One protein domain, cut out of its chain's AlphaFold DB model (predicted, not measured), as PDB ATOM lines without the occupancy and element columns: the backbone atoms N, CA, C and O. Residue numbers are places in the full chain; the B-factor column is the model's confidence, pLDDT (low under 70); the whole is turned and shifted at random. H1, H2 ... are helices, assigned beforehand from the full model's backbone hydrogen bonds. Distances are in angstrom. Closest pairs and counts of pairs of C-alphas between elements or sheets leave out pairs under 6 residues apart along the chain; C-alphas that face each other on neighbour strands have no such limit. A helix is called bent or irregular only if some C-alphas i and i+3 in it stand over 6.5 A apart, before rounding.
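Overview. This is residues 2 to 79 of the 83 residues of an uncharacterized protein of Ignavibacteria bacterium (UniProt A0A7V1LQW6). This is a long helical hairpin: the very long helix H1 makes the long axis, and after a loop at one end the shorter H2 folds back over its second arm, H1b, at a slant. At the other end residues 2 to 10, of which 3 to 10 belong to H1, stick out with no partner. The printed part has 78 residues with two named helices, H1 then H2, and no named strand; its class is all helix. It is extended, a rod of 66 by 22 by 16 A, with a radius of gyration of the C-alphas of 18.4 A.

Arrangement. Start with H1, residues 3 to 45, which by its hydrogen bonds was assigned as one helix but is bent: C-alphas 17 and 20 are 6.7 A apart. Its arms, H1a with residues 3 to 17 and H1b with residues 20 to 45, stand at a shallow tilt of 30 degrees. Look next at H2, residues 56 to 78, which forms a helical hairpin with H1b. The two touch, their closest C-alphas being those of Gly 25 and Phe 66, 3.9 A apart, and run opposite ways at a shallow tilt of 32 degrees. H1a touches H2 with residues 16 to 17 alone, meeting residues 74 to 78 of H2; the closest C-alphas, of Tyr 17 and Phe 74, are 6.2 A apart, at a steep tilt of 52 degrees. Every O i to N i+4 pair is within hydrogen-bond range in H1b, against 10 of 11 in H1a and 17 of 19 in H2.

Along the chain. Find C-alpha 3 at (22.087, 32.815, 5.924); from there H1a runs 21.8 A to C-alpha 17. H1b runs 37.4 A from C-alpha 20 to C-alpha 45 at (3.555, -24.868, 2.043). H2 runs 32.5 A from C-alpha 56 to C-alpha 78 at (26.147, 12.000, -8.786).

Size, cuts and confidence. The two C-alphas farthest apart, of Lys 2 and Gly 47, are 66.7 A apart. The printed part has no cut, and the link from H1 to H2 is short, with 10 residues. Look for low confidence at residues 2 to 11, with pLDDT under 70; the mean of the printed part is 88.7.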
ATOM      1  N   LYS A   2      22.113  36.354   3.445       45.56
ATOM      2  CA  LYS A   2      23.039  35.254   3.074       45.56
ATOM      3  C   LYS A   2      22.799  33.938   3.840       45.56
ATOM      4  O   LYS A   2      22.956  32.867   3.268       45.56
ATOM      5  N   ALA A   3      22.343  34.004   5.094       51.97
ATOM      6  CA  ALA A   3      22.087  32.815   5.924       51.97
ATOM      7  C   ALA A   3      20.926  31.937   5.409       51.97
ATOM      8  O   ALA A   3      20.982  30.713   5.493       51.97
ATOM      9  N   GLN A   4      19.902  32.553   4.809       50.62
ATOM     10  CA  GLN A   4      18.746  31.838   4.255       50.62
ATOM     11  C   GLN A   4      19.100  31.031   2.991       50.62
ATOM     12  O   GLN A   4      18.541  29.962   2.775       50.62
ATOM     13  N   ILE A   5      20.067  31.509   2.199       53.41
ATOM     14  CA  ILE A   5      20.544  30.857   0.967       53.41
ATOM     15  C   ILE A   5      21.464  29.667   1.295       53.41
ATOM     16  O   ILE A   5      21.504  28.682   0.565       53.41
ATOM     17  N   PHE A   6      22.194  29.710   2.410       52.97
ATOM     18  CA  PHE A   6      23.086  28.611   2.795       52.97
ATOM     19  C   PHE A   6      22.310  27.364   3.258       52.97
ATOM     20  O   PHE A   6      22.622  26.243   2.854       52.97
ATOM     21  N   HIS A   7      21.239  27.549   4.039       53.84
ATOM     22  CA  HIS A   7      20.410  26.438   4.520       53.84
ATOM     23  C   HIS A   7      19.656  25.696   3.409       53.84
ATOM     24  O   HIS A   7      19.469  24.481   3.507       53.84
ATOM     25  N   THR A   8      19.223  26.394   2.357       59.34
ATOM     26  CA  THR A   8      18.510  25.772   1.232       59.34
ATOM     27  C   THR A   8      19.438  24.900   0.390       59.34
ATOM     28  O   THR A   8      19.072  23.770   0.070       59.34
ATOM     29  N   ASN A   9      20.665  25.358   0.128       60.34
ATOM     30  CA  ASN A   9      21.672  24.584  -0.605       60.34
ATOM     31  C   ASN A   9      22.130  23.331   0.166       60.34
ATOM     32  O   ASN A   9      22.277  22.258  -0.417       60.34
ATOM     33  N   PHE A  10      22.295  23.428   1.489       64.00
ATOM     34  CA  PHE A  10      22.698  22.288   2.318       64.00
ATOM     35  C   PHE A  10      21.609  21.205   2.419       64.00
ATOM     36  O   PHE A  10      21.901  20.021   2.249       64.00
ATOM     37  N   ARG A  11      20.337  21.594   2.625       67.25
ATOM     38  CA  ARG A  11      19.204  20.644   2.628       67.25
ATOM     39  C   ARG A  11      19.029  19.966   1.272       67.25
ATOM     40  O   ARG A  11      18.767  18.768   1.239       67.25
ATOM     41  N   TYR A  12      19.194  20.712   0.180       70.31
ATOM     42  CA  TYR A  12      19.108  20.164  -1.171       70.31
ATOM     43  C   TYR A  12      20.193  19.106  -1.422       70.31
ATOM     44  O   TYR A  12      19.879  17.996  -1.850       70.31
ATOM     45  N   ASN A  13      21.442  19.400  -1.052       72.12
ATOM     46  CA  ASN A  13      22.558  18.469  -1.224       72.12
ATOM     47  C   ASN A  13      22.407  17.206  -0.360       72.12
ATOM     48  O   ASN A  13      22.477  16.098  -0.886       72.12
ATOM     49  N   ILE A  14      22.121  17.322   0.940       78.19
ATOM     50  CA  ILE A  14      21.950  16.132   1.800       78.19
ATOM     51  C   ILE A  14      20.791  15.261   1.322       78.19
ATOM     52  O   ILE A  14      20.901  14.032   1.278       78.19
ATOM     53  N   HIS A  15      19.675  15.892   0.953       78.38
ATOM     54  CA  HIS A  15      18.520  15.146   0.495       78.38
ATOM     55  C   HIS A  15      18.835  14.359  -0.780       78.38
ATOM     56  O   HIS A  15      18.489  13.184  -0.878       78.38
ATOM     57  N   ASN A  16      19.520  14.979  -1.742       80.81
ATOM     58  CA  ASN A  16      19.787  14.344  -3.025       80.81
ATOM     59  C   ASN A  16      20.910  13.297  -2.951       80.81
ATOM     60  O   ASN A  16      20.798  12.254  -3.588       80.81
ATOM     61  N   TYR A  17      21.956  13.515  -2.155       81.06
ATOM     62  CA  TYR A  17      23.111  12.608  -2.122       81.06
ATOM     63  C   TYR A  17      23.024  11.510  -1.059       81.06
ATOM     64  O   TYR A  17      23.664  10.478  -1.221       81.06
ATOM     65  N   PHE A  18      22.229  11.689  -0.002       84.75
ATOM     66  CA  PHE A  18      22.144  10.711   1.088       84.75
ATOM     67  C   PHE A  18      20.723  10.229   1.359       84.75
ATOM     68  O   PHE A  18      20.491   9.024   1.361       84.75
ATOM     69  N   ILE A  19      19.753  11.131   1.541       90.75
ATOM     70  CA  ILE A  19      18.392  10.726   1.945       90.75
ATOM     71  C   ILE A  19      17.687   9.967   0.820       90.75
ATOM     72  O   ILE A  19      17.160   8.882   1.047       90.75
ATOM     73  N   ALA A  20      17.684  10.507  -0.400       91.31
ATOM     74  CA  ALA A  20      17.011   9.867  -1.524       91.31
ATOM     75  C   ALA A  20      17.630   8.495  -1.867       91.31
ATOM     76  O   ALA A  20      16.862   7.543  -2.020       91.31
ATOM     77  N   PRO A  21      18.968   8.333  -1.929       93.50
ATOM     78  CA  PRO A  21      19.583   7.016  -2.068       93.50
ATOM     79  C   PRO A  21      19.295   6.069  -0.903       93.50
ATOM     80  O   PRO A  21      18.970   4.913  -1.151       93.50
ATOM     81  N   ALA A  22      19.330   6.538   0.349       96.00
ATOM     82  CA  ALA A  22      18.996   5.717   1.517       96.00
ATOM     83  C   ALA A  22      17.552   5.201   1.470       96.00
ATOM     84  O   ALA A  22      17.317   4.018   1.701       96.00
ATOM     85  N   LEU A  23      16.592   6.054   1.100       95.81
ATOM     86  CA  LEU A  23      15.200   5.645   0.902       95.81
ATOM     87  C   LEU A  23      15.067   4.624  -0.233       95.81
ATOM     88  O   LEU A  23      14.349   3.641  -0.084       95.81
ATOM     89  N   SER A  24      15.772   4.820  -1.352       96.06
ATOM     90  CA  SER A  24      15.819   3.823  -2.429       96.06
ATOM     91  C   SER A  24      16.425   2.498  -1.962       96.06
ATOM     92  O   SER A  24      15.890   1.444  -2.292       96.06
ATOM     93  N   GLY A  25      17.476   2.532  -1.143       97.25
ATOM     94  CA  GLY A  25      18.024   1.341  -0.502       97.25
ATOM     95  C   GLY A  25      16.995   0.643   0.393       97.25
ATOM     96  O   GLY A  25      16.786  -0.557   0.263       97.25
ATOM     97  N   LEU A  26      16.275   1.367   1.254       98.00
ATOM     98  CA  LEU A  26      15.234   0.771   2.108       98.00
ATOM     99  C   LEU A  26      14.123   0.094   1.293       98.00
ATOM    100  O   LEU A  26      13.633  -0.969   1.679       98.00
ATOM    101  N   TRP A  27      13.766   0.655   0.136       97.75
ATOM    102  CA  TRP A  27      12.870  -0.012  -0.811       97.75
ATOM    103  C   TRP A  27      13.465  -1.314  -1.350       97.75
ATOM    104  O   TRP A  27      12.772  -2.328  -1.398       97.75
ATOM    105  N   GLY A  28      14.751  -1.314  -1.702       97.75
ATOM    106  CA  GLY A  28      15.453  -2.500  -2.191       97.75
ATOM    107  C   GLY A  28      15.514  -3.607  -1.146       97.75
ATOM    108  O   GLY A  28      15.206  -4.757  -1.457       97.75
ATOM    109  N   PHE A  29      15.813  -3.245   0.103       98.25
ATOM    110  CA  PHE A  29      15.740  -4.149   1.249       98.25
ATOM    111  C   PHE A  29      14.348  -4.759   1.391       98.25
ATOM    112  O   PHE A  29      14.207  -5.974   1.450       98.25
ATOM    113  N   THR A  30      13.317  -3.911   1.415       98.00
ATOM    114  CA  THR A  30      11.933  -4.340   1.650       98.00
ATOM    115  C   THR A  30      11.473  -5.323   0.582       98.00
ATOM    116  O   THR A  30      10.867  -6.340   0.913       98.00
ATOM    117  N   ILE A  31      11.789  -5.055  -0.690       97.69
ATOM    118  CA  ILE A  31      11.443  -5.944  -1.803       97.69
ATOM    119  C   ILE A  31      12.150  -7.291  -1.644       97.69
ATOM    120  O   ILE A  31      11.478  -8.318  -1.640       97.69
ATOM    121  N   PHE A  32      13.473  -7.298  -1.456       97.56
ATOM    122  CA  PHE A  32      14.244  -8.539  -1.328       97.56
ATOM    123  C   PHE A  32      13.819  -9.369  -0.117       97.56
ATOM    124  O   PHE A  32      13.583 -10.569  -0.244       97.56
ATOM    125  N   PHE A  33      13.660  -8.723   1.036       98.12
ATOM    126  CA  PHE A  33      13.228  -9.390   2.255       98.12
ATOM    127  C   PHE A  33      11.834  -9.991   2.085       98.12
ATOM    128  O   PHE A  33      11.621 -11.157   2.402       98.12
ATOM    129  N   SER A  34      10.900  -9.245   1.487       97.81
ATOM    130  CA  SER A  34       9.561  -9.762   1.185       97.81
ATOM    131  C   SER A  34       9.619 -10.958   0.235       97.81
ATOM    132  O   SER A  34       8.923 -11.946   0.456       97.81
ATOM    133  N   THR A  35      10.472 -10.913  -0.791       97.69
ATOM    134  CA  THR A  35      10.683 -12.046  -1.700       97.69
ATOM    135  C   THR A  35      11.211 -13.276  -0.961       97.69
ATOM    136  O   THR A  35      10.706 -14.371  -1.198       97.69
ATOM    137  N   LEU A  36      12.163 -13.114  -0.038       96.88
ATOM    138  CA  LEU A  36      12.678 -14.215   0.784       96.88
ATOM    139  C   LEU A  36      11.607 -14.803   1.706       96.88
ATOM    140  O   LEU A  36      11.467 -16.025   1.769       96.88
ATOM    141  N   LEU A  37      10.804 -13.959   2.363       97.44
ATOM    142  CA  LEU A  37       9.691 -14.424   3.195       97.44
ATOM    143  C   LEU A  37       8.670 -15.213   2.370       97.44
ATOM    144  O   LEU A  37       8.240 -16.284   2.791       97.44
ATOM    145  N   VAL A  38       8.310 -14.725   1.181       97.94
ATOM    146  CA  VAL A  38       7.390 -15.432   0.280       97.94
ATOM    147  C   VAL A  38       7.994 -16.758  -0.181       97.94
ATOM    148  O   VAL A  38       7.320 -17.782  -0.116       97.94
ATOM    149  N   ALA A  39       9.263 -16.776  -0.591       96.62
ATOM    150  CA  ALA A  39       9.940 -17.991  -1.038       96.62
ATOM    151  C   ALA A  39      10.015 -19.053   0.072       96.62
ATOM    152  O   ALA A  39       9.654 -20.207  -0.159       96.62
ATOM    153  N   LYS A  40      10.404 -18.666   1.297       95.94
ATOM    154  CA  LYS A  40      10.384 -19.567   2.460       95.94
ATOM    155  C   LYS A  40       8.968 -20.024   2.796       95.94
ATOM    156  O   LYS A  40       8.766 -21.200   3.082       95.94
ATOM    157  N   GLY A  41       7.986 -19.128   2.723       97.00
ATOM    158  CA  GLY A  41       6.580 -19.454   2.961       97.00
ATOM    159  C   GLY A  41       6.073 -20.519   1.991       97.00
ATOM    160  O   GLY A  41       5.496 -21.517   2.414       97.00
ATOM    161  N   LEU A  42       6.373 -20.366   0.699       97.69
ATOM    162  CA  LEU A  42       6.076 -21.375  -0.318       97.69
ATOM    163  C   LEU A  42       6.827 -22.687  -0.060       97.69
ATOM    164  O   LEU A  42       6.239 -23.757  -0.188       97.69
ATOM    165  N   GLY A  43       8.093 -22.621   0.358       97.00
ATOM    166  CA  GLY A  43       8.875 -23.803   0.727       97.00
ATOM    167  C   GLY A  43       8.246 -24.604   1.871       97.00
ATOM    168  O   GLY A  43       8.242 -25.833   1.824       97.00
ATOM    169  N   VAL A  44       7.655 -23.924   2.856       96.62
ATOM    170  CA  VAL A  44       6.899 -24.572   3.939       96.62
ATOM    171  C   VAL A  44       5.582 -25.152   3.424       96.62
ATOM    172  O   VAL A  44       5.269 -26.300   3.721       96.62
ATOM    173  N   LEU A  45       4.835 -24.408   2.602       96.88
ATOM    174  CA  LEU A  45       3.555 -24.868   2.043       96.88
ATOM    175  C   LEU A  45       3.692 -26.121   1.166       96.88
ATOM    176  O   LEU A  45       2.809 -26.974   1.175       96.88
ATOM    177  N   VAL A  46       4.794 -26.245   0.425       97.31
ATOM    178  CA  VAL A  46       5.086 -27.412  -0.426       97.31
ATOM    179  C   VAL A  46       5.746 -28.553   0.372       97.31
ATOM    180  O   VAL A  46       5.987 -29.631  -0.161       97.31
ATOM    181  N   GLY A  47       6.029 -28.350   1.664       94.38
ATOM    182  CA  GLY A  47       6.658 -29.353   2.530       94.38
ATOM    183  C   GLY A  47       8.160 -29.544   2.292       94.38
ATOM    184  O   GLY A  47       8.743 -30.497   2.799       94.38
ATOM    185  N   SER A  48       8.801 -28.643   1.539       94.88
ATOM    186  CA  SER A  48      10.256 -28.650   1.325       94.88
ATOM    187  C   SER A  48      11.028 -28.112   2.531       94.88
ATOM    188  O   SER A  48      12.199 -28.446   2.700       94.88
ATOM    189  N   ILE A  49      10.405 -27.254   3.342       91.88
ATOM    190  CA  ILE A  49      10.985 -26.666   4.552       91.88
ATOM    191  C   ILE A  49      10.084 -27.043   5.724       91.88
ATOM    192  O   ILE A  49       8.876 -26.838   5.668       91.88
ATOM    193  N   GLN A  50      10.660 -27.586   6.796       91.31
ATOM    194  CA  GLN A  50       9.864 -28.098   7.917       91.31
ATOM    195  C   GLN A  50       9.215 -26.988   8.757       91.31
ATOM    196  O   GLN A  50       8.103 -27.163   9.241       91.31
ATOM    197  N   HIS A  51       9.906 -25.860   8.953       92.81
ATOM    198  CA  HIS A  51       9.456 -24.775   9.826       92.81
ATOM    199  C   HIS A  51       9.736 -23.421   9.178       92.81
ATOM    200  O   HIS A  51      10.818 -23.198   8.632       92.81
ATOM    201  N   PHE A  52       8.777 -22.498   9.266       94.31
ATOM    202  CA  PHE A  52       8.999 -21.117   8.851       94.31
ATOM    203  C   PHE A  52       9.822 -20.399   9.922       94.31
ATOM    204  O   PHE A  52       9.294 -20.033  10.971       94.31
ATOM    205  N   ASN A  53      11.113 -20.210   9.661       95.44
ATOM    206  CA  ASN A  53      12.004 -19.461  10.534       95.44
ATOM    207  C   ASN A  53      12.739 -18.380   9.740       95.44
ATOM    208  O   ASN A  53      13.318 -18.663   8.684       95.44
ATOM    209  N   VAL A  54      12.707 -17.153  10.258       95.81
ATOM    210  CA  VAL A  54      13.471 -16.029   9.714       95.81
ATOM    211  C   VAL A  54      14.829 -16.030  10.396       95.81
ATOM    212  O   VAL A  54      14.930 -15.898  11.613       95.81
ATOM    213  N   GLU A  55      15.872 -16.206   9.601       95.62
ATOM    214  CA  GLU A  55      17.248 -16.292  10.062       95.62
ATOM    215  C   GLU A  55      17.979 -14.978   9.807       95.62
ATOM    216  O   GLU A  55      17.605 -14.184   8.940       95.62
ATOM    217  N   LEU A  56      19.073 -14.761  10.537       96.06
ATOM    218  CA  LEU A  56      19.919 -13.588  10.328       96.06
ATOM    219  C   LEU A  56      20.431 -13.512   8.879       96.06
ATOM    220  O   LEU A  56      20.452 -12.431   8.296       96.06
ATOM    221  N   ALA A  57      20.729 -14.665   8.275       95.69
ATOM    222  CA  ALA A  57      21.132 -14.766   6.878       95.69
ATOM    223  C   ALA A  57      20.088 -14.175   5.908       95.69
ATOM    224  O   ALA A  57      20.463 -13.586   4.898       95.69
ATOM    225  N   ASP A  58      18.784 -14.253   6.209       96.12
ATOM    226  CA  ASP A  58      17.742 -13.661   5.354       96.12
ATOM    227  C   ASP A  58      17.815 -12.124   5.368       96.12
ATOM    228  O   ASP A  58      17.612 -11.456   4.348       96.12
ATOM    229  N   VAL A  59      18.141 -11.549   6.528       96.44
ATOM    230  CA  VAL A  59      18.333 -10.104   6.700       96.44
ATOM    231  C   VAL A  59      19.614  -9.658   6.000       96.44
ATOM    232  O   VAL A  59      19.584  -8.688   5.244       96.44
ATOM    233  N   GLU A  60      20.713 -10.391   6.189       96.94
ATOM    234  CA  GLU A  60      21.999 -10.133   5.529       96.94
ATOM    235  C   GLU A  60      21.866 -10.171   4.002       96.94
ATOM    236  O   GLU A  60      22.317  -9.256   3.314       96.94
ATOM    237  N   MET A  61      21.163 -11.168   3.459       96.56
ATOM    238  CA  MET A  61      20.905 -11.268   2.020       96.56
ATOM    239  C   MET A  61      20.034 -10.118   1.509       96.56
ATOM    240  O   MET A  61      20.246  -9.610   0.407       96.56
ATOM    241  N   SER A  62      19.093  -9.634   2.319       97.56
ATOM    242  CA  SER A  62      18.245  -8.493   1.956       97.56
ATOM    243  C   SER A  62      19.001  -7.163   1.938       97.56
ATOM    244  O   SER A  62      18.622  -6.247   1.201       97.56
ATOM    245  N   LEU A  63      20.115  -7.052   2.673       97.88
ATOM    246  CA  LEU A  63      21.009  -5.893   2.581       97.88
ATOM    247  C   LEU A  63      21.635  -5.756   1.189       97.88
ATOM    248  O   LEU A  63      21.954  -4.641   0.788       97.88
ATOM    249  N   LEU A  64      21.750  -6.831   0.403       96.94
ATOM    250  CA  LEU A  64      22.179  -6.714  -0.995       96.94
ATOM    251  C   LEU A  64      21.183  -5.880  -1.808       96.94
ATOM    252  O   LEU A  64      21.586  -4.974  -2.536       96.94
ATOM    253  N   GLY A  65      19.879  -6.113  -1.614       96.75
ATOM    254  CA  GLY A  65      18.822  -5.299  -2.217       96.75
ATOM    255  C   GLY A  65      18.932  -3.827  -1.814       96.75
ATOM    256  O   GLY A  65      18.799  -2.940  -2.663       96.75
ATOM    257  N   PHE A  66      19.255  -3.567  -0.542       97.94
ATOM    258  CA  PHE A  66      19.553  -2.217  -0.065       97.94
ATOM    259  C   PHE A  66      20.711  -1.586  -0.825       97.94
ATOM    260  O   PHE A  66      20.562  -0.511  -1.404       97.94
ATOM    261  N   VAL A  67      21.862  -2.257  -0.828       97.56
ATOM    262  CA  VAL A  67      23.096  -1.735  -1.412       97.56
ATOM    263  C   VAL A  67      22.912  -1.475  -2.905       97.56
ATOM    264  O   VAL A  67      23.301  -0.410  -3.380       97.56
ATOM    265  N   PHE A  68      22.257  -2.372  -3.644       96.94
ATOM    266  CA  PHE A  68      22.035  -2.184  -5.076       96.94
ATOM    267  C   PHE A  68      21.181  -0.953  -5.385       96.94
ATOM    268  O   PHE A  68      21.614  -0.098  -6.161       96.94
ATOM    269  N   LEU A  69      20.000  -0.806  -4.773       96.94
ATOM    270  CA  LEU A  69      19.148   0.354  -5.063       96.94
ATOM    271  C   LEU A  69      19.712   1.659  -4.493       96.94
ATOM    272  O   LEU A  69      19.544   2.713  -5.115       96.94
ATOM    273  N   PHE A  70      20.419   1.592  -3.362       96.44
ATOM    274  CA  PHE A  70      21.177   2.721  -2.834       96.44
ATOM    275  C   PHE A  70      22.201   3.201  -3.862       96.44
ATOM    276  O   PHE A  70      22.164   4.365  -4.256       96.44
ATOM    277  N   LEU A  71      23.075   2.310  -4.342       95.56
ATOM    278  CA  LEU A  71      24.147   2.661  -5.273       95.56
ATOM    279  C   LEU A  71      23.599   3.154  -6.613       95.56
ATOM    280  O   LEU A  71      24.085   4.159  -7.121       95.56
ATOM    281  N   ILE A  72      22.551   2.524  -7.156       94.44
ATOM    282  CA  ILE A  72      21.906   2.984  -8.396       94.44
ATOM    283  C   ILE A  72      21.420   4.427  -8.245       94.44
ATOM    284  O   ILE A  72      21.683   5.273  -9.104       94.44
ATOM    285  N   ARG A  73      20.711   4.735  -7.153       93.56
ATOM    286  CA  ARG A  73      20.175   6.080  -6.923       93.56
ATOM    287  C   ARG A  73      21.280   7.083  -6.603       93.56
ATOM    288  O   ARG A  73      21.216   8.211  -7.083       93.56
ATOM    289  N   PHE A  74      22.277   6.669  -5.829       93.00
ATOM    290  CA  PHE A  74      23.446   7.473  -5.492       93.00
ATOM    291  C   PHE A  74      24.208   7.878  -6.755       93.00
ATOM    292  O   PHE A  74      24.380   9.067  -7.009       93.00
ATOM    293  N   LEU A  75      24.571   6.906  -7.597       91.94
ATOM    294  CA  LEU A  75      25.267   7.142  -8.859       91.94
ATOM    295  C   LEU A  75      24.434   8.013  -9.795       91.94
ATOM    296  O   LEU A  75      24.959   8.968 -10.348       91.94
ATOM    297  N   LYS A  76      23.124   7.764  -9.914       89.81
ATOM    298  CA  LYS A  76      22.223   8.596 -10.729       89.81
ATOM    299  C   LYS A  76      22.155  10.055 -10.269       89.81
ATOM    300  O   LYS A  76      21.920  10.935 -11.088       89.81
ATOM    301  N   ASN A  77      22.308  10.307  -8.972       87.19
ATOM    302  CA  ASN A  77      22.310  11.662  -8.426       87.19
ATOM    303  C   ASN A  77      23.695  12.323  -8.505       87.19
ATOM    304  O   ASN A  77      23.770  13.545  -8.414       87.19
ATOM    305  N   TYR A  78      24.763  11.535  -8.669       82.62
ATOM    306  CA  TYR A  78      26.147  12.000  -8.786       82.62
ATOM    307  C   TYR A  78      26.594  12.199 -10.244       82.62
ATOM    308  O   TYR A  78      27.383  13.095 -10.535       82.62
ATOM    309  N   LEU A  79      26.087  11.380 -11.166       79.44
ATOM    310  CA  LEU A  79      26.336  11.497 -12.598       79.44
ATOM    311  C   LEU A  79      25.471  12.632 -13.180       79.44
ATOM    312  O   LEU A  79      24.261  12.662 -12.932       79.44
TER     313      LEU A  79